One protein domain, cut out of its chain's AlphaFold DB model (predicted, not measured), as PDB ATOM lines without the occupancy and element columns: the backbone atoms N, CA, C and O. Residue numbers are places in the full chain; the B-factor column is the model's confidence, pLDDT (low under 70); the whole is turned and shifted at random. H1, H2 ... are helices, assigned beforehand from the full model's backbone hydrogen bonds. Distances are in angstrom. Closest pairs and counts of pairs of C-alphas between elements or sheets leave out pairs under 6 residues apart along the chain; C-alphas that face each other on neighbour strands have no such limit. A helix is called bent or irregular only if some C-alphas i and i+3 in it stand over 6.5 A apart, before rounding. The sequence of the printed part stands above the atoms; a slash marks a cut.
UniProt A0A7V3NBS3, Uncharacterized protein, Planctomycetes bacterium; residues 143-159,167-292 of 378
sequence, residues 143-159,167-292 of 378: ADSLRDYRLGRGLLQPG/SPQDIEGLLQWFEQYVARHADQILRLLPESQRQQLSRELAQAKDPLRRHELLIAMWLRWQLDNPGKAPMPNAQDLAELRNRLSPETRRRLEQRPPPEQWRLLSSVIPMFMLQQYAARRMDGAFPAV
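This is residues 143 to 159 and 167 to 292 of the 378 residues of an uncharacterized protein of Planctomycetes bacterium (UniProt A0A7V3NBS3). Two groups of helices, the helical hairpin H4 and H5 with short H3 at one end and the short helices H6 and H7 at the other, are bridged by H2 and by the long bent helix H8, whose second arm H8b packs on H5. H1 lies off to one side, with one end close to the first arm H8a. The printed part has 143 residues with eight named helices, H1 to H8 in chain order, and no named strand, and the class is all helix. It is compact, with a radius of gyration of the C-alphas of 15.6 A, and spans 43 by 37 by 26 A.

H8, residues 261 to 284, was assigned as one helix by its hydrogen bonds but is bent, with C-alphas 270 and 273 6.6 A apart. Its arms H8a, residues 261 to 270, and H8b, residues 273 to 284, stand at a steep tilt of 36 degrees, only just past shallow. H8b touches the hub H5, residues 211 to 228, opposite ways at a steep tilt of 47 degrees; their closest C-alphas, of Pro 273 and Leu 223, are 5.8 A apart. H5 and H4, residues 195 to 207, form a helical hairpin at a shallow tilt of 17 degrees; Leu 205 and Arg 214 have the closest C-alphas, 5.7 A apart. H2, residues 168 to 184, touches H5 with residues 179 to 183 alone, about perpendicular at 89 degrees; the closest C-alphas, of Val 182 and Leu 218, are 7.1 A apart. H3, residues 186 to 191, meets H2 only through their link, and is close to but not clearly touching H4, with C-alphas 190 and 198 closest at 5.8 A. H2 touches H6, residues 238 to 247, opposite ways at a steep tilt of 36 degrees, only just past shallow; C-alphas 173 and 247 are closest at 4.7 A. H6 and H7, residues 250 to 257, form a helical hairpin but only just touch, with 3 pairs of C-alphas within 8 A, the closest being 245 and 253 at 5.4 A. H7 and H8a are close but not clearly touching, their closest C-alphas, 256 and 264, 5.6 A apart. H1, residues 149 to 156, is close to but not clearly touching H8a, the C-alphas of Leu 156 and Ser 270 being closest at 7.6 A. The helix packing is part aligned, part crossed: of the 5 pairs of helices that touch, 2 are at a shallow tilt, H4 with H5 and H6 with H7, both at 17 degrees. Every O i to N i+4 pair is within hydrogen-bond range in H2, H3, H4, H5, H7, H8a and H8b, against 5 of 6 in H6 and 0 of 4 in H1, where 1 of 5 O i to N i+3 pairs is.

H5 measures 26.2 A from first to last C-alpha, H2 24.5 A, H4 18.3 A, H8b 16.0 A, H6 14.7 A and H8a 14.5 A. H1 begins at C-alpha 149 (18.114, -35.301, 8.703), and H8b ends at C-alpha 284 (27.223, -35.081, 25.558).

The farthest C-alphas, of Gly 159 and Gln 207, are 46.6 A apart. Residues 160 to 166 are not printed, and C-alphas 159 and 167 stand 20.0 A apart across the cut. Of the links printed whole, none is long. Mean pLDDT of the printed part is 70.5; 53 residues are under 70, among them 143 to 159 and 273 to 292.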
ATOM      1  N   ALA A 143      12.412 -31.544  16.741       37.19
ATOM      2  CA  ALA A 143      12.029 -31.086  15.402       37.19
ATOM      3  C   ALA A 143      13.129 -30.317  14.655       37.19
ATOM      4  O   ALA A 143      13.243 -30.460  13.439       37.19
ATOM      5  N   ASP A 144      13.941 -29.540  15.369       38.91
ATOM      6  CA  ASP A 144      15.045 -28.787  14.763       38.91
ATOM      7  C   ASP A 144      16.232 -29.707  14.450       38.91
ATOM      8  O   ASP A 144      16.813 -29.624  13.373       38.91
ATOM      9  N   SER A 145      16.462 -30.707  15.305       43.12
ATOM     10  CA  SER A 145      17.375 -31.828  15.060       43.12
ATOM     11  C   SER A 145      16.991 -32.626  13.795       43.12
ATOM     12  O   SER A 145      17.842 -33.111  13.052       43.12
ATOM     13  N   LEU A 146      15.692 -32.722  13.497       40.62
ATOM     14  CA  LEU A 146      15.152 -33.473  12.360       40.62
ATOM     15  C   LEU A 146      15.189 -32.721  11.020       40.62
ATOM     16  O   LEU A 146      15.006 -33.348   9.972       40.62
ATOM     17  N   ARG A 147      15.452 -31.406  11.004       40.44
ATOM     18  CA  ARG A 147      15.694 -30.656   9.753       40.44
ATOM     19  C   ARG A 147      17.035 -31.026   9.118       40.44
ATOM     20  O   ARG A 147      17.097 -31.155   7.893       40.44
ATOM     21  N   ASP A 148      18.040 -31.303   9.942       42.38
ATOM     22  CA  ASP A 148      19.381 -31.736   9.516       42.38
ATOM     23  C   ASP A 148      19.400 -33.182   8.979       42.38
ATOM     24  O   ASP A 148      20.321 -33.605   8.284       42.38
ATOM     25  N   TYR A 149      18.314 -33.932   9.193       42.81
ATOM     26  CA  TYR A 149      18.114 -35.301   8.703       42.81
ATOM     27  C   TYR A 149      17.878 -35.405   7.185       42.81
ATOM     28  O   TYR A 149      17.818 -36.510   6.634       42.81
ATOM     29  N   ARG A 150      17.735 -34.273   6.478       41.25
ATOM     30  CA  ARG A 150      17.576 -34.248   5.012       41.25
ATOM     31  C   ARG A 150      18.802 -34.776   4.257       41.25
ATOM     32  O   ARG A 150      18.616 -35.250   3.141       41.25
ATOM     33  N   LEU A 151      19.995 -34.755   4.856       39.72
ATOM     34  CA  LEU A 151      21.237 -35.218   4.218       39.72
ATOM     35  C   LEU A 151      21.521 -36.712   4.462       39.72
ATOM     36  O   LEU A 151      21.856 -37.432   3.526       39.72
ATOM     37  N   GLY A 152      21.259 -37.242   5.665       40.56
ATOM     38  CA  GLY A 152      21.478 -38.671   5.965       40.56
ATOM     39  C   GLY A 152      20.555 -39.633   5.200       40.56
ATOM     40  O   GLY A 152      20.866 -40.810   5.030       40.56
ATOM     41  N   ARG A 153      19.413 -39.141   4.701       41.44
ATOM     42  CA  ARG A 153      18.416 -39.956   3.993       41.44
ATOM     43  C   ARG A 153      18.808 -40.292   2.550       41.44
ATOM     44  O   ARG A 153      18.408 -41.347   2.071       41.44
ATOM     45  N   GLY A 154      19.582 -39.429   1.885       42.47
ATOM     46  CA  GLY A 154      20.083 -39.689   0.528       42.47
ATOM     47  C   GLY A 154      21.108 -40.823   0.482       42.47
ATOM     48  O   GLY A 154      21.134 -41.582  -0.476       42.47
ATOM     49  N   LEU A 155      21.875 -40.993   1.564       42.28
ATOM     50  CA  LEU A 155      22.917 -42.013   1.688       42.28
ATOM     51  C   LEU A 155      22.376 -43.421   1.989       42.28
ATOM     52  O   LEU A 155      23.047 -44.402   1.704       42.28
ATOM     53  N   LEU A 156      21.182 -43.549   2.581       42.75
ATOM     54  CA  LEU A 156      20.651 -44.842   3.045       42.75
ATOM     55  C   LEU A 156      19.616 -45.474   2.096       42.75
ATOM     56  O   LEU A 156      19.369 -46.675   2.211       42.75
ATOM     57  N   GLN A 157      19.018 -44.699   1.180       40.94
ATOM     58  CA  GLN A 157      18.110 -45.184   0.129       40.94
ATOM     59  C   GLN A 157      18.196 -44.306  -1.139       40.94
ATOM     60  O   GLN A 157      17.569 -43.241  -1.198       40.94
ATOM     61  N   PRO A 158      18.901 -44.767  -2.179       35.19
ATOM     62  CA  PRO A 158      18.884 -44.148  -3.501       35.19
ATOM     63  C   PRO A 158      17.467 -44.242  -4.085       35.19
ATOM     64  O   PRO A 158      16.851 -45.305  -4.084       35.19
ATOM     65  N   GLY A 159      16.905 -43.115  -4.533       40.22
ATOM     66  CA  GLY A 159      15.568 -43.054  -5.151       40.22
ATOM     67  C   GLY A 159      14.390 -42.742  -4.211       40.22
ATOM     68  O   GLY A 159      13.262 -42.573  -4.681       40.22
ATOM     69  N   SER A 167       6.801 -38.580  10.969       67.56
ATOM     70  CA  SER A 167       6.306 -37.388  11.633       67.56
ATOM     71  C   SER A 167       6.999 -37.196  12.991       67.56
ATOM     72  O   SER A 167       7.557 -38.145  13.546       67.56
ATOM     73  N   PRO A 168       6.937 -35.995  13.593       63.09
ATOM     74  CA  PRO A 168       7.410 -35.788  14.962       63.09
ATOM     75  C   PRO A 168       6.804 -36.779  15.970       63.09
ATOM     76  O   PRO A 168       7.516 -37.263  16.845       63.09
ATOM     77  N   GLN A 169       5.525 -37.133  15.792       72.06
ATOM     78  CA  GLN A 169       4.837 -38.137  16.604       72.06
ATOM     79  C   GLN A 169       5.481 -39.519  16.471       72.06
ATOM     80  O   GLN A 169       5.695 -40.193  17.473       72.06
ATOM     81  N   ASP A 170       5.811 -39.945  15.250       72.44
ATOM     82  CA  ASP A 170       6.447 -41.247  15.030       72.44
ATOM     83  C   ASP A 170       7.781 -41.362  15.757       72.44
ATOM     84  O   ASP A 170       8.162 -42.431  16.218       72.44
ATOM     85  N   ILE A 171       8.500 -40.252  15.849       66.31
ATOM     86  CA  ILE A 171       9.846 -40.206  16.406       66.31
ATOM     87  C   ILE A 171       9.781 -40.237  17.930       66.31
ATOM     88  O   ILE A 171      10.550 -40.958  18.561       66.31
ATOM     89  N   GLU A 172       8.827 -39.522  18.521       67.81
ATOM     90  CA  GLU A 172       8.524 -39.640  19.946       67.81
ATOM     91  C   GLU A 172       8.044 -41.056  20.303       67.81
ATOM     92  O   GLU A 172       8.538 -41.659  21.258       67.81
ATOM     93  N   GLY A 173       7.157 -41.633  19.488       73.50
ATOM     94  CA  GLY A 173       6.688 -43.007  19.656       73.50
ATOM     95  C   GLY A 173       7.815 -44.039  19.550       73.50
ATOM     96  O   GLY A 173       7.905 -44.936  20.390       73.50
ATOM     97  N   LEU A 174       8.709 -43.879  18.567       74.38
ATOM     98  CA  LEU A 174       9.913 -44.698  18.394       74.38
ATOM     99  C   LEU A 174      10.833 -44.604  19.602       74.38
ATOM    100  O   LEU A 174      11.320 -45.631  20.060       74.38
ATOM    101  N   LEU A 175      11.059 -43.400  20.123       70.50
ATOM    102  CA  LEU A 175      11.902 -43.172  21.292       70.50
ATOM    103  C   LEU A 175      11.380 -43.896  22.527       70.50
ATOM    104  O   LEU A 175      12.110 -44.667  23.144       70.50
ATOM    105  N   GLN A 176      10.114 -43.659  22.862       75.25
ATOM    106  CA  GLN A 176       9.492 -44.252  24.043       75.25
ATOM    107  C   GLN A 176       9.425 -45.775  23.930       75.25
ATOM    108  O   GLN A 176       9.592 -46.486  24.919       75.25
ATOM    109  N   TRP A 177       9.143 -46.291  22.732       85.25
ATOM    110  CA  TRP A 177       9.168 -47.728  22.492       85.25
ATOM    111  C   TRP A 177      10.583 -48.287  22.629       85.25
ATOM    112  O   TRP A 177      10.784 -49.281  23.317       85.25
ATOM    113  N   PHE A 178      11.569 -47.633  22.018       77.44
ATOM    114  CA  PHE A 178      12.943 -48.112  21.995       77.44
ATOM    115  C   PHE A 178      13.574 -48.116  23.388       77.44
ATOM    116  O   PHE A 178      14.297 -49.043  23.736       77.44
ATOM    117  N   GLU A 179      13.262 -47.114  24.206       74.50
ATOM    118  CA  GLU A 179      13.631 -47.087  25.619       74.50
ATOM    119  C   GLU A 179      13.158 -48.346  26.352       74.50
ATOM    120  O   GLU A 179      13.946 -49.028  27.010       74.50
ATOM    121  N   GLN A 180      11.881 -48.687  26.195       80.56
ATOM    122  CA  GLN A 180      11.289 -49.860  26.833       80.56
ATOM    123  C   GLN A 180      11.837 -51.157  26.242       80.56
ATOM    124  O   GLN A 180      12.092 -52.111  26.974       80.56
ATOM    125  N   TYR A 181      12.073 -51.185  24.933       83.56
ATOM    126  CA  TYR A 181      12.680 -52.313  24.243       83.56
ATOM    127  C   TYR A 181      14.090 -52.589  24.780       83.56
ATOM    128  O   TYR A 181      14.367 -53.685  25.261       83.56
ATOM    129  N   VAL A 182      14.974 -51.590  24.799       78.12
ATOM    130  CA  VAL A 182      16.345 -51.766  25.300       78.12
ATOM    131  C   VAL A 182      16.362 -52.119  26.783       78.12
ATOM    132  O   VAL A 182      17.177 -52.944  27.184       78.12
ATOM    133  N   ALA A 183      15.458 -51.561  27.591       77.56
ATOM    134  CA  ALA A 183      15.335 -51.941  28.996       77.56
ATOM    135  C   ALA A 183      14.923 -53.417  29.164       77.56
ATOM    136  O   ALA A 183      15.550 -54.130  29.946       77.56
ATOM    137  N   ARG A 184      13.928 -53.896  28.401       83.94
ATOM    138  CA  ARG A 184      13.473 -55.302  28.421       83.94
ATOM    139  C   ARG A 184      14.532 -56.275  27.900       83.94
ATOM    140  O   ARG A 184      14.662 -57.379  28.419       83.94
ATOM    141  N   HIS A 185      15.297 -55.864  26.892       81.62
ATOM    142  CA  HIS A 185      16.302 -56.700  26.230       81.62
ATOM    143  C   HIS A 185      17.732 -56.459  26.730       81.62
ATOM    144  O   HIS A 185      18.675 -57.001  26.151       81.62
ATOM    145  N   ALA A 186      17.917 -55.685  27.804       77.75
ATOM    146  CA  ALA A 186      19.234 -55.291  28.303       77.75
ATOM    147  C   ALA A 186      20.147 -56.502  28.543       77.75
ATOM    148  O   ALA A 186      21.270 -56.522  28.047       77.75
ATOM    149  N   ASP A 187      19.654 -57.547  29.209       81.00
ATOM    150  CA  ASP A 187      20.448 -58.747  29.504       81.00
ATOM    151  C   ASP A 187      20.859 -59.515  28.245       81.00
ATOM    152  O   ASP A 187      21.983 -60.010  28.150       81.00
ATOM    153  N   GLN A 188      19.972 -59.595  27.249       80.50
ATOM    154  CA  GLN A 188      20.280 -60.231  25.968       80.50
ATOM    155  C   GLN A 188      21.359 -59.440  25.227       80.50
ATOM    156  O   GLN A 188      22.324 -60.024  24.739       80.50
ATOM    157  N   ILE A 189      21.243 -58.111  25.209       76.25
ATOM    158  CA  ILE A 189      22.225 -57.222  24.582       76.25
ATOM    159  C   ILE A 189      23.576 -57.316  25.309       76.25
ATOM    160  O   ILE A 189      24.615 -57.437  24.663       76.25
ATOM    161  N   LEU A 190      23.582 -57.346  26.646       78.94
ATOM    162  CA  LEU A 190      24.797 -57.485  27.454       78.94
ATOM    163  C   LEU A 190      25.534 -58.804  27.176       78.94
ATOM    164  O   LEU A 190      26.768 -58.826  27.170       78.94
ATOM    165  N   ARG A 191      24.813 -59.900  26.908       83.44
ATOM    166  CA  ARG A 191      25.415 -61.196  26.538       83.44
ATOM    167  C   ARG A 191      26.115 -61.168  25.180       83.44
ATOM    168  O   ARG A 191      27.057 -61.930  24.985       83.44
ATOM    169  N   LEU A 192      25.714 -60.273  24.280       79.25
ATOM    170  CA  LEU A 192      26.361 -60.090  22.976       79.25
ATOM    171  C   LEU A 192      27.658 -59.268  23.063       79.25
ATOM    172  O   LEU A 192      28.401 -59.192  22.084       79.25
ATOM    173  N   LEU A 193      27.939 -58.644  24.211       76.56
ATOM    174  CA  LEU A 193      29.158 -57.866  24.415       76.56
ATOM    175  C   LEU A 193      30.349 -58.743  24.824       76.56
ATOM    176  O   LEU A 193      30.166 -59.689  25.603       76.56
ATOM    177  N   PRO A 194      31.576 -58.369  24.403       81.81
ATOM    178  CA  PRO A 194      32.808 -58.893  24.979       81.81
ATOM    179  C   PRO A 194      32.830 -58.712  26.499       81.81
ATOM    180  O   PRO A 194      32.360 -57.700  27.024       81.81
ATOM    181  N   GLU A 195      33.418 -59.672  27.207       80.38
ATOM    182  CA  GLU A 195      33.344 -59.755  28.668       80.38
ATOM    183  C   GLU A 195      33.875 -58.504  29.384       80.38
ATOM    184  O   GLU A 195      33.239 -58.002  30.309       80.38
ATOM    185  N   SER A 196      34.968 -57.919  28.888       79.25
ATOM    186  CA  SER A 196      35.529 -56.675  29.429       79.25
ATOM    187  C   SER A 196      34.557 -55.491  29.344       79.25
ATOM    188  O   SER A 196      34.440 -54.705  30.287       79.25
ATOM    189  N   GLN A 197      33.813 -55.378  28.241       78.31
ATOM    190  CA  GLN A 197      32.820 -54.322  28.039       78.31
ATOM    191  C   GLN A 197      31.566 -54.573  28.873       78.31
ATOM    192  O   GLN A 197      31.038 -53.640  29.478       78.31
ATOM    193  N   ARG A 198      31.129 -55.836  28.953       84.69
ATOM    194  CA  ARG A 198      30.007 -56.262  29.793       84.69
ATOM    195  C   ARG A 198      30.260 -55.903  31.255       84.69
ATOM    196  O   ARG A 198      29.446 -55.216  31.857       84.69
ATOM    197  N   GLN A 199      31.415 -56.279  31.803       82.75
ATOM    198  CA  GLN A 199      31.772 -55.994  33.197       82.75
ATOM    199  C   GLN A 199      31.923 -54.494  33.480       82.75
ATOM    200  O   GLN A 199      31.580 -54.032  34.571       82.75
ATOM    201  N   GLN A 200      32.455 -53.714  32.534       80.81
ATOM    202  CA  GLN A 200      32.513 -52.257  32.675       80.81
ATOM    203  C   GLN A 200      31.102 -51.661  32.731       80.81
ATOM    204  O   GLN A 200      30.781 -50.915  33.653       80.81
ATOM    205  N   LEU A 201      30.246 -52.021  31.779       81.50
ATOM    206  CA  LEU A 201      28.916 -51.444  31.682       81.50
ATOM    207  C   LEU A 201      28.000 -51.888  32.824       81.50
ATOM    208  O   LEU A 201      27.268 -51.065  33.358       81.50
ATOM    209  N   SER A 202      28.071 -53.148  33.255       82.69
ATOM    210  CA  SER A 202      27.333 -53.620  34.431       82.69
ATOM    211  C   SER A 202      27.701 -52.822  35.685       82.69
ATOM    212  O   SER A 202      26.812 -52.471  36.458       82.69
ATOM    213  N   ARG A 203      28.983 -52.464  35.860       83.88
ATOM    214  CA  ARG A 203      29.425 -51.583  36.954       83.88
ATOM    215  C   ARG A 203      28.869 -50.167  36.809       83.88
ATOM    216  O   ARG A 203      28.312 -49.645  37.769       83.88
ATOM    217  N   GLU A 204      28.959 -49.568  35.623       82.06
ATOM    218  CA  GLU A 204      28.422 -48.222  35.370       82.06
ATOM    219  C   GLU A 204      26.895 -48.165  35.567       82.06
ATOM    220  O   GLU A 204      26.383 -47.225  36.173       82.06
ATOM    221  N   LEU A 205      26.161 -49.191  35.127       82.31
ATOM    222  CA  LEU A 205      24.714 -49.305  35.325       82.31
ATOM    223  C   LEU A 205      24.349 -49.487  36.802       82.31
ATOM    224  O   LEU A 205      23.361 -48.907  37.247       82.31
ATOM    225  N   ALA A 206      25.126 -50.263  37.564       82.94
ATOM    226  CA  ALA A 206      24.921 -50.437  39.004       82.94
ATOM    227  C   ALA A 206      25.196 -49.149  39.800       82.94
ATOM    228  O   ALA A 206      24.556 -48.900  40.817       82.94
ATOM    229  N   GLN A 207      26.126 -48.314  39.330       82.50
ATOM    230  CA  GLN A 207      26.479 -47.038  39.961       82.50
ATOM    231  C   GLN A 207      25.573 -45.872  39.532       82.50
ATOM    232  O   GLN A 207      25.480 -44.865  40.238       82.50
ATOM    233  N   ALA A 208      24.895 -45.985  38.388       79.25
ATOM    234  CA  ALA A 208      23.974 -44.971  37.889       79.25
ATOM    235  C   ALA A 208      22.678 -44.942  38.719       79.25
ATOM    236  O   ALA A 208      21.726 -45.667  38.439       79.25
ATOM    237  N   LYS A 209      22.643 -44.070  39.736       71.31
ATOM    238  CA  LYS A 209      21.449 -43.804  40.564       71.31
ATOM    239  C   LYS A 209      20.372 -42.996  39.833       71.31
ATOM    240  O   LYS A 209      19.207 -43.061  40.203       71.31
ATOM    241  N   ASP A 210      20.768 -42.233  38.818       70.31
ATOM    242  CA  ASP A 210      19.862 -41.445  37.985       70.31
ATOM    243  C   ASP A 210      19.288 -42.309  36.837       70.31
ATOM    244  O   ASP A 210      20.068 -42.837  36.027       70.31
ATOM    245  N   PRO A 211      17.950 -42.447  36.730       62.97
ATOM    246  CA  PRO A 211      17.293 -43.157  35.634       62.97
ATOM    247  C   PRO A 211      17.699 -42.640  34.250       62.97
ATOM    248  O   PRO A 211      17.919 -43.439  33.336       62.97
ATOM    249  N   LEU A 212      17.874 -41.322  34.100       63.88
ATOM    250  CA  LEU A 212      18.276 -40.710  32.831       63.88
ATOM    251  C   LEU A 212      19.702 -41.110  32.460       63.88
ATOM    252  O   LEU A 212      19.975 -41.496  31.322       63.88
ATOM    253  N   ARG A 213      20.618 -41.100  33.431       68.94
ATOM    254  CA  ARG A 213      21.990 -41.554  33.210       68.94
ATOM    255  C   ARG A 213      22.064 -43.028  32.819       68.94
ATOM    256  O   ARG A 213      22.820 -43.387  31.915       68.94
ATOM    257  N   ARG A 214      21.294 -43.881  33.494       69.56
ATOM    258  CA  ARG A 214      21.228 -45.317  33.193       69.56
ATOM    259  C   ARG A 214      20.741 -45.552  31.759       69.56
ATOM    260  O   ARG A 214      21.332 -46.344  31.029       69.56
ATOM    261  N   HIS A 215      19.730 -44.799  31.341       68.62
ATOM    262  CA  HIS A 215      19.188 -44.811  29.985       68.62
ATOM    263  C   HIS A 215      20.223 -44.382  28.927       68.62
ATOM    264  O   HIS A 215      20.414 -45.070  27.923       68.62
ATOM    265  N   GLU A 216      20.966 -43.297  29.161       68.88
ATOM    266  CA  GLU A 216      22.020 -42.847  28.239       68.88
ATOM    267  C   GLU A 216      23.116 -43.890  28.020       68.88
ATOM    268  O   GLU A 216      23.637 -44.025  26.911       68.88
ATOM    269  N   LEU A 217      23.500 -44.604  29.080       74.38
ATOM    270  CA  LEU A 217      24.515 -45.652  29.004       74.38
ATOM    271  C   LEU A 217      24.058 -46.798  28.100       74.38
ATOM    272  O   LEU A 217      24.836 -47.259  27.265       74.38
ATOM    273  N   LEU A 218      22.791 -47.198  28.216       73.44
ATOM    274  CA  LEU A 218      22.200 -48.242  27.382       73.44
ATOM    275  C   LEU A 218      22.097 -47.816  25.910       73.44
ATOM    276  O   LEU A 218      22.478 -48.589  25.031       73.44
ATOM    277  N   ILE A 219      21.674 -46.578  25.630       72.12
ATOM    278  CA  ILE A 219      21.619 -46.044  24.258       72.12
ATOM    279  C   ILE A 219      23.014 -45.967  23.637       72.12
ATOM    280  O   ILE A 219      23.224 -46.429  22.517       72.12
ATOM    281  N   ALA A 220      23.981 -45.401  24.361       73.19
ATOM    282  CA  ALA A 220      25.342 -45.237  23.863       73.19
ATOM    283  C   ALA A 220      26.023 -46.586  23.601       73.19
ATOM    284  O   ALA A 220      26.757 -46.733  22.620       73.19
ATOM    285  N   MET A 221      25.784 -47.565  24.477       77.38
ATOM    286  CA  MET A 221      26.233 -48.942  24.294       77.38
ATOM    287  C   MET A 221      25.623 -49.535  23.027       77.38
ATOM    288  O   MET A 221      26.363 -49.994  22.160       77.38
ATOM    289  N   TRP A 222      24.293 -49.536  22.923       76.06
ATOM    290  CA  TRP A 222      23.599 -50.186  21.819       76.06
ATOM    291  C   TRP A 222      23.993 -49.580  20.470       76.06
ATOM    292  O   TRP A 222      24.301 -50.317  19.537       76.06
ATOM    293  N   LEU A 223      24.095 -48.250  20.397       74.88
ATOM    294  CA  LEU A 223      24.523 -47.534  19.198       74.88
ATOM    295  C   LEU A 223      25.921 -47.964  18.739       74.88
ATOM    296  O   LEU A 223      26.119 -48.285  17.570       74.88
ATOM    297  N   ARG A 224      26.894 -48.002  19.656       73.06
ATOM    298  CA  ARG A 224      28.264 -48.440  19.340       73.06
ATOM    299  C   ARG A 224      28.294 -49.894  18.895       73.06
ATOM    300  O   ARG A 224      28.914 -50.217  17.888       73.06
ATOM    301  N   TRP A 225      27.587 -50.753  19.620       76.25
ATOM    302  CA  TRP A 225      27.549 -52.173  19.313       76.25
ATOM    303  C   TRP A 225      26.919 -52.452  17.945       76.25
ATOM    304  O   TRP A 225      27.442 -53.276  17.200       76.25
ATOM    305  N   GLN A 226      25.845 -51.746  17.579       74.44
ATOM    306  CA  GLN A 226      25.186 -51.921  16.285       74.44
ATOM    307  C   GLN A 226      26.035 -51.407  15.117       74.44
ATOM    308  O   GLN A 226      25.976 -51.984  14.033       74.44
ATOM    309  N   LEU A 227      26.835 -50.355  15.326       70.69
ATOM    310  CA  LEU A 227      27.806 -49.903  14.325       70.69
ATOM    311  C   LEU A 227      28.882 -50.963  14.064       70.69
ATOM    312  O   LEU A 227      29.293 -51.136  12.921       70.69
ATOM    313  N   ASP A 228      29.293 -51.702  15.096       71.69
ATOM    314  CA  ASP A 228      30.260 -52.799  14.973       71.69
ATOM    315  C   ASP A 228      29.620 -54.121  14.497       71.69
ATOM    316  O   ASP A 228      30.307 -54.992  13.966       71.69
ATOM    317  N   ASN A 229      28.307 -54.292  14.688       72.69
ATOM    318  CA  ASN A 229      27.569 -55.531  14.428       72.69
ATOM    319  C   ASN A 229      26.245 -55.268  13.685       72.69
ATOM    320  O   ASN A 229      25.162 -55.576  14.207       72.69
ATOM    321  N   PRO A 230      26.291 -54.704  12.464       66.62
ATOM    322  CA  PRO A 230      25.083 -54.379  11.720       66.62
ATOM    323  C   PRO A 230      24.240 -55.638  11.481       66.62
ATOM    324  O   PRO A 230      24.749 -56.694  11.117       66.62
ATOM    325  N   GLY A 231      22.930 -55.531  11.715       66.62
ATOM    326  CA  GLY A 231      21.979 -56.625  11.493       66.62
ATOM    327  C   GLY A 231      22.002 -57.753  12.530       66.62
ATOM    328  O   GLY A 231      21.143 -58.625  12.457       66.62
ATOM    329  N   LYS A 232      22.915 -57.736  13.512       70.69
ATOM    330  CA  LYS A 232      22.956 -58.753  14.579       70.69
ATOM    331  C   LYS A 232      22.104 -58.400  15.800       70.69
ATOM    332  O   LYS A 232      22.011 -59.208  16.719       70.69
ATOM    333  N   ALA A 233      21.558 -57.179  15.855       68.25
ATOM    334  CA  ALA A 233      20.744 -56.722  16.980       68.25
ATOM    335  C   ALA A 233      19.587 -57.693  17.239       68.25
ATOM    336  O   ALA A 233      19.022 -58.196  16.262       68.25
ATOM    337  N   PRO A 234      19.223 -57.938  18.516       70.50
ATOM    338  CA  PRO A 234      18.041 -58.724  18.818       70.50
ATOM    339  C   PRO A 234      16.873 -58.123  18.045       70.50
ATOM    340  O   PRO A 234      16.672 -56.907  18.011       70.50
ATOM    341  N   MET A 235      16.194 -58.988  17.306       74.75
ATOM    342  CA  MET A 235      15.103 -58.582  16.449       74.75
ATOM    343  C   MET A 235      13.847 -58.480  17.317       74.75
ATOM    344  O   MET A 235      13.578 -59.414  18.076       74.75
ATOM    345  N   PRO A 236      13.082 -57.378  17.248       81.25
ATOM    346  CA  PRO A 236      11.799 -57.308  17.924       81.25
ATOM    347  C   PRO A 236      10.893 -58.417  17.397       81.25
ATOM    348  O   PRO A 236      10.821 -58.662  16.188       81.25
ATOM    349  N   ASN A 237      10.215 -59.104  18.312       85.00
ATOM    350  CA  ASN A 237       9.249 -60.127  17.937       85.00
ATOM    351  C   ASN A 237       7.952 -59.475  17.400       85.00
ATOM    352  O   ASN A 237       7.817 -58.251  17.319       85.00
ATOM    353  N   ALA A 238       6.971 -60.293  17.014       83.56
ATOM    354  CA  ALA A 238       5.704 -59.790  16.480       83.56
ATOM    355  C   ALA A 238       4.953 -58.870  17.465       83.56
ATOM    356  O   ALA A 238       4.315 -57.906  17.037       83.56
ATOM    357  N   GLN A 239       5.059 -59.139  18.771       86.69
ATOM    358  CA  GLN A 239       4.457 -58.320  19.820       86.69
ATOM    359  C   GLN A 239       5.168 -56.970  19.942       86.69
ATOM    360  O   GLN A 239       4.510 -55.932  19.935       86.69
ATOM    361  N   ASP A 240       6.499 -56.962  19.963       88.00
ATOM    362  CA  ASP A 240       7.303 -55.741  20.003       88.00
ATOM    363  C   ASP A 240       6.994 -54.821  18.810       88.00
ATOM    364  O   ASP A 240       6.828 -53.611  18.971       88.00
ATOM    365  N   LEU A 241       6.848 -55.393  17.610       86.44
ATOM    366  CA  LEU A 241       6.470 -54.646  16.407       86.44
ATOM    367  C   LEU A 241       5.023 -54.137  16.453       86.44
ATOM    368  O   LEU A 241       4.732 -53.065  15.920       86.44
ATOM    369  N   ALA A 242       4.099 -54.877  17.066       87.81
ATOM    370  CA  ALA A 242       2.728 -54.410  17.279       87.81
ATOM    371  C   ALA A 242       2.679 -53.238  18.273       87.81
ATOM    372  O   ALA A 242       2.040 -52.221  17.996       87.81
ATOM    373  N   GLU A 243       3.414 -53.336  19.383       89.81
ATOM    374  CA  GLU A 243       3.568 -52.253  20.358       89.81
ATOM    375  C   GLU A 243       4.155 -50.998  19.710       89.81
ATOM    376  O   GLU A 243       3.654 -49.895  19.940       89.81
ATOM    377  N   LEU A 244       5.172 -51.162  18.858       88.06
ATOM    378  CA  LEU A 244       5.768 -50.052  18.130       88.06
ATOM    379  C   LEU A 244       4.755 -49.392  17.197       88.06
ATOM    380  O   LEU A 244       4.540 -48.186  17.283       88.06
ATOM    381  N   ARG A 245       4.075 -50.174  16.348       88.12
ATOM    382  CA  ARG A 245       3.057 -49.664  15.414       88.12
ATOM    383  C   ARG A 245       1.978 -48.845  16.114       88.12
ATOM    384  O   ARG A 245       1.568 -47.812  15.582       88.12
ATOM    385  N   ASN A 246       1.566 -49.255  17.311       90.06
ATOM    386  CA  ASN A 246       0.556 -48.547  18.096       90.06
ATOM    387  C   ASN A 246       0.985 -47.142  18.541       90.06
ATOM    388  O   ASN A 246       0.121 -46.293  18.763       90.06
ATOM    389  N   ARG A 247       2.291 -46.869  18.606       85.38
ATOM    390  CA  ARG A 247       2.850 -45.555  18.973       85.38
ATOM    391  C   ARG A 247       3.181 -44.671  17.779       85.38
ATOM    392  O   ARG A 247       3.458 -43.489  17.952       85.38
ATOM    393  N   LEU A 248       3.142 -45.236  16.578       85.38
ATOM    394  CA  LEU A 248       3.351 -44.509  15.337       85.38
ATOM    395  C   LEU A 248       2.048 -43.859  14.865       85.38
ATOM    396  O   LEU A 248       0.941 -44.342  15.135       85.38
ATOM    397  N   SER A 249       2.211 -42.774  14.121       83.88
ATOM    398  CA  SER A 249       1.163 -42.092  13.378       83.88
ATOM    399  C   SER A 249       0.450 -43.054  12.413       83.88
ATOM    400  O   SER A 249       1.045 -44.027  11.931       83.88
ATOM    401  N   PRO A 250      -0.824 -42.782  12.074       85.31
ATOM    402  CA  PRO A 250      -1.596 -43.641  11.177       85.31
ATOM    403  C   PRO A 250      -0.949 -43.843   9.801       85.31
ATOM    404  O   PRO A 250      -1.041 -44.926   9.228       85.31
ATOM    405  N   GLU A 251      -0.273 -42.820   9.269       80.81
ATOM    406  CA  GLU A 251       0.396 -42.883   7.966       80.81
ATOM    407  C   GLU A 251       1.589 -43.847   7.994       80.81
ATOM    408  O   GLU A 251       1.693 -44.747   7.156       80.81
ATOM    409  N   THR A 252       2.463 -43.701   8.990       82.25
ATOM    410  CA  THR A 252       3.637 -44.563   9.163       82.25
ATOM    411  C   THR A 252       3.228 -45.991   9.500       82.25
ATOM    412  O   THR A 252       3.793 -46.934   8.944       82.25
ATOM    413  N   ARG A 253       2.197 -46.174  10.332       87.94
ATOM    414  CA  ARG A 253       1.634 -47.496  10.636       87.94
ATOM    415  C   ARG A 253       1.183 -48.219   9.370       87.94
ATOM    416  O   ARG A 253       1.656 -49.324   9.119       87.94
ATOM    417  N   ARG A 254       0.355 -47.575   8.539       85.81
ATOM    418  CA  ARG A 254      -0.124 -48.156   7.271       85.81
ATOM    419  C   ARG A 254       1.030 -48.546   6.345       85.81
ATOM    420  O   ARG A 254       0.986 -49.605   5.730       85.81
ATOM    421  N   ARG A 255       2.081 -47.724   6.266       82.00
ATOM    422  CA  ARG A 255       3.280 -48.026   5.460       82.00
ATOM    423  C   ARG A 255       4.055 -49.241   5.963       82.00
ATOM    424  O   ARG A 255       4.593 -49.987   5.150       82.00
ATOM    425  N   LEU A 256       4.150 -49.415   7.280       83.88
ATOM    426  CA  LEU A 256       4.817 -50.575   7.872       83.88
ATOM    427  C   LEU A 256       3.991 -51.847   7.681       83.88
ATOM    428  O   LEU A 256       4.550 -52.885   7.351       83.88
ATOM    429  N   GLU A 257       2.670 -51.761   7.825       87.56
ATOM    430  CA  GLU A 257       1.754 -52.903   7.688       87.56
ATOM    431  C   GLU A 257       1.714 -53.498   6.280       87.56
ATOM    432  O   GLU A 257       1.427 -54.679   6.124       87.56
ATOM    433  N   GLN A 258       2.080 -52.717   5.265       87.44
ATOM    434  CA  GLN A 258       2.228 -53.186   3.884       87.44
ATOM    435  C   GLN A 258       3.469 -54.064   3.656       87.44
ATOM    436  O   GLN A 258       3.698 -54.511   2.535       87.44
ATOM    437  N   ARG A 259       4.303 -54.279   4.680       84.44
ATOM    438  CA  ARG A 259       5.579 -54.992   4.566       84.44
ATOM    439  C   ARG A 259       5.650 -56.164   5.538       84.44
ATOM    440  O   ARG A 259       5.097 -56.076   6.636       84.44
ATOM    441  N   PRO A 260       6.388 -57.233   5.205       85.56
ATOM    442  CA  PRO A 260       6.618 -58.324   6.139       85.56
ATOM    443  C   PRO A 260       7.460 -57.852   7.348       85.56
ATOM    444  O   PRO A 260       8.293 -56.947   7.205       85.56
ATOM    445  N   PRO A 261       7.301 -58.462   8.542       82.19
ATOM    446  CA  PRO A 261       7.983 -58.040   9.773       82.19
ATOM    447  C   PRO A 261       9.509 -57.831   9.663       82.19
ATOM    448  O   PRO A 261      10.015 -56.846  10.211       82.19
ATOM    449  N   PRO A 262      10.270 -58.663   8.920       78.38
ATOM    450  CA  PRO A 262      11.705 -58.446   8.741       78.38
ATOM    451  C   PRO A 262      12.059 -57.162   8.006       78.38
ATOM    452  O   PRO A 262      13.035 -56.489   8.346       78.38
ATOM    453  N   GLU A 263      11.247 -56.783   7.028       78.62
ATOM    454  CA  GLU A 263      11.447 -55.549   6.286       78.62
ATOM    455  C   GLU A 263      11.045 -54.328   7.103       78.62
ATOM    456  O   GLU A 263      11.736 -53.311   7.036       78.62
ATOM    457  N   GLN A 264       9.990 -54.433   7.920       82.62
ATOM    458  CA  GLN A 264       9.617 -53.381   8.871       82.62
ATOM    459  C   GLN A 264      10.785 -53.064   9.810       82.62
ATOM    460  O   GLN A 264      11.147 -51.901   9.993       82.62
ATOM    461  N   TRP A 265      11.430 -54.095  10.360       78.19
ATOM    462  CA  TRP A 265      12.566 -53.888  11.250       78.19
ATOM    463  C   TRP A 265      13.806 -53.372  10.524       78.19
ATOM    464  O   TRP A 265      14.443 -52.439  11.008       78.19
ATOM    465  N   ARG A 266      14.154 -53.911   9.350       73.56
ATOM    466  CA  ARG A 266      15.293 -53.416   8.546       73.56
ATOM    467  C   ARG A 266      15.167 -51.918   8.260       73.56
ATOM    468  O   ARG A 266      16.134 -51.164   8.320       73.56
ATOM    469  N   LEU A 267      13.946 -51.499   7.986       71.81
ATOM    470  CA  LEU A 267      13.593 -50.130   7.696       71.81
ATOM    471  C   LEU A 267      13.767 -49.213   8.915       71.81
ATOM    472  O   LEU A 267      14.431 -48.181   8.827       71.81
ATOM    473  N   LEU A 268      13.256 -49.620  10.073       71.44
ATOM    474  CA  LEU A 268      13.346 -48.846  11.312       71.44
ATOM    475  C   LEU A 268      14.760 -48.855  11.911       71.44
ATOM    476  O   LEU A 268      15.267 -47.812  12.320       71.44
ATOM    477  N   SER A 269      15.438 -50.000  11.883       68.19
ATOM    478  CA  SER A 269      16.816 -50.171  12.364       68.19
ATOM    479  C   SER A 269      17.853 -49.384  11.561       68.19
ATOM    480  O   SER A 269      18.955 -49.175  12.060       68.19
ATOM    481  N   SER A 270      17.509 -48.900  10.363       63.88
ATOM    482  CA  SER A 270      18.338 -47.949   9.611       63.88
ATOM    483  C   SER A 270      18.213 -46.504  10.117       63.88
ATOM    484  O   SER A 270      19.141 -45.713   9.973       63.88
ATOM    485  N   VAL A 271      17.087 -46.159  10.750       66.12
ATOM    486  CA  VAL A 271      16.774 -44.790  11.190       66.12
ATOM    487  C   VAL A 271      17.065 -44.592  12.674       66.12
ATOM    488  O   VAL A 271      17.628 -43.569  13.052       66.12
ATOM    489  N   ILE A 272      16.722 -45.571  13.510       70.06
ATOM    490  CA  ILE A 272      16.921 -45.529  14.967       70.06
ATOM    491  C   ILE A 272      18.360 -45.146  15.371       70.06
ATOM    492  O   ILE A 272      18.505 -44.280  16.232       70.06
ATOM    493  N   PRO A 273      19.434 -45.700  14.774       67.19
ATOM    494  CA  PRO A 273      20.799 -45.436  15.234       67.19
ATOM    495  C   PRO A 273      21.206 -43.990  14.961       67.19
ATOM    496  O   PRO A 273      21.846 -43.350  15.789       67.19
ATOM    497  N   MET A 274      20.771 -43.454  13.822       62.69
ATOM    498  CA  MET A 274      20.998 -42.063  13.455       62.69
ATOM    499  C   MET A 274      20.326 -41.097  14.421       62.69
ATOM    500  O   MET A 274      20.924 -40.134  14.901       62.69
ATOM    501  N   PHE A 275      19.079 -41.399  14.747       64.75
ATOM    502  CA  PHE A 275      18.311 -40.599  15.669       64.75
ATOM    503  C   PHE A 275      18.909 -40.646  17.087       64.75
ATOM    504  O   PHE A 275      19.075 -39.615  17.746       64.75
ATOM    505  N   MET A 276      19.323 -41.833  17.532       67.88
ATOM    506  CA  MET A 276      19.959 -42.028  18.834       67.88
ATOM    507  C   MET A 276      21.324 -41.368  18.945       67.88
ATOM    508  O   MET A 276      21.642 -40.791  19.984       67.88
ATOM    509  N   LEU A 277      22.115 -41.395  17.875       67.12
ATOM    510  CA  LEU A 277      23.374 -40.669  17.800       67.12
ATOM    511  C   LEU A 277      23.174 -39.174  18.043       67.12
ATOM    512  O   LEU A 277      23.950 -38.560  18.770       67.12
ATOM    513  N   GLN A 278      22.134 -38.593  17.456       60.03
ATOM    514  CA  GLN A 278      21.872 -37.167  17.561       60.03
ATOM    515  C   GLN A 278      21.388 -36.770  18.959       60.03
ATOM    516  O   GLN A 278      21.863 -35.776  19.505       60.03
ATOM    517  N   GLN A 279      20.519 -37.580  19.576       61.44
ATOM    518  CA  GLN A 279      20.130 -37.408  20.981       61.44
ATOM    519  C   GLN A 279      21.329 -37.539  21.923       61.44
ATOM    520  O   GLN A 279      21.513 -36.726  22.828       61.44
ATOM    521  N   TYR A 280      22.176 -38.539  21.686       63.69
ATOM    522  CA  TYR A 280      23.400 -38.740  22.449       63.69
ATOM    523  C   TYR A 280      24.357 -37.548  22.308       63.69
ATOM    524  O   TYR A 280      24.893 -37.060  23.302       63.69
ATOM    525  N   ALA A 281      24.529 -37.044  21.087       60.50
ATOM    526  CA  ALA A 281      25.364 -35.892  20.779       60.50
ATOM    527  C   ALA A 281      24.856 -34.613  21.437       60.50
ATOM    528  O   ALA A 281      25.623 -33.967  22.136       60.50
ATOM    529  N   ALA A 282      23.564 -34.306  21.306       58.12
ATOM    530  CA  ALA A 282      22.954 -33.113  21.886       58.12
ATOM    531  C   ALA A 282      23.091 -33.042  23.419       58.12
ATOM    532  O   ALA A 282      23.019 -31.959  23.992       58.12
ATOM    533  N   ARG A 283      23.272 -34.189  24.087       58.44
ATOM    534  CA  ARG A 283      23.437 -34.274  25.547       58.44
ATOM    535  C   ARG A 283      24.890 -34.342  26.016       58.44
ATOM    536  O   ARG A 283      25.169 -34.009  27.165       58.44
ATOM    537  N   ARG A 284      25.813 -34.831  25.181       56.75
ATOM    538  CA  ARG A 284      27.223 -35.081  25.558       56.75
ATOM    539  C   ARG A 284      28.229 -34.180  24.862       56.75
ATOM    540  O   ARG A 284      29.349 -34.056  25.351       56.75
ATOM    541  N   MET A 285      27.862 -33.616  23.724       51.25
ATOM    542  CA  MET A 285      28.648 -32.644  22.981       51.25
ATOM    543  C   MET A 285      27.994 -31.274  23.143       51.25
ATOM    544  O   MET A 285      26.802 -31.186  23.424       51.25
ATOM    545  N   ASP A 286      28.786 -30.213  23.008       45.22
ATOM    546  CA  ASP A 286      28.383 -28.812  23.211       45.22
ATOM    547  C   ASP A 286      27.481 -28.306  22.053       45.22
ATOM    548  O   ASP A 286      27.729 -27.274  21.434       45.22
ATOM    549  N   GLY A 287      26.466 -29.097  21.681       47.94
ATOM    550  CA  GLY A 287      25.586 -28.889  20.534       47.94
ATOM    551  C   GLY A 287      25.172 -30.183  19.819       47.94
ATOM    552  O   GLY A 287      25.562 -31.294  20.185       47.94
ATOM    553  N   ALA A 288      24.355 -30.033  18.771       50.75
ATOM    554  CA  ALA A 288      23.972 -31.131  17.888       50.75
ATOM    555  C   ALA A 288      25.210 -31.791  17.258       50.75
ATOM    556  O   ALA A 288      26.226 -31.137  17.023       50.75
ATOM    557  N   PHE A 289      25.122 -33.086  16.940       49.28
ATOM    558  CA  PHE A 289      26.094 -33.703  16.035       49.28
ATOM    559  C   PHE A 289      26.071 -32.879  14.739       49.28
ATOM    560  O   PHE A 289      24.986 -32.785  14.158       49.28
ATOM    561  N   PRO A 290      27.181 -32.244  14.307       50.88
ATOM    562  CA  PRO A 290      27.132 -31.420  13.109       50.88
ATOM    563  C   PRO A 290      26.635 -32.279  11.952       50.88
ATOM    564  O   PRO A 290      27.014 -33.455  11.848       50.88
ATOM    565  N   ALA A 291      25.721 -31.711  11.164       53.25
ATOM    566  CA  ALA A 291      25.235 -32.337   9.949       53.25
ATOM    567  C   ALA A 291      26.462 -32.697   9.112       53.25
ATOM    568  O   ALA A 291      27.235 -31.817   8.746       53.25
ATOM    569  N   VAL A 292      26.665 -33.995   8.899       57.00
ATOM    570  CA  VAL A 292      27.825 -34.499   8.173       57.00
ATOM    571  C   VAL A 292      27.743 -33.955   6.752       57.00
ATOM    572  O   VAL A 292      26.794 -34.285   6.034       57.00
TER     573      VAL A 292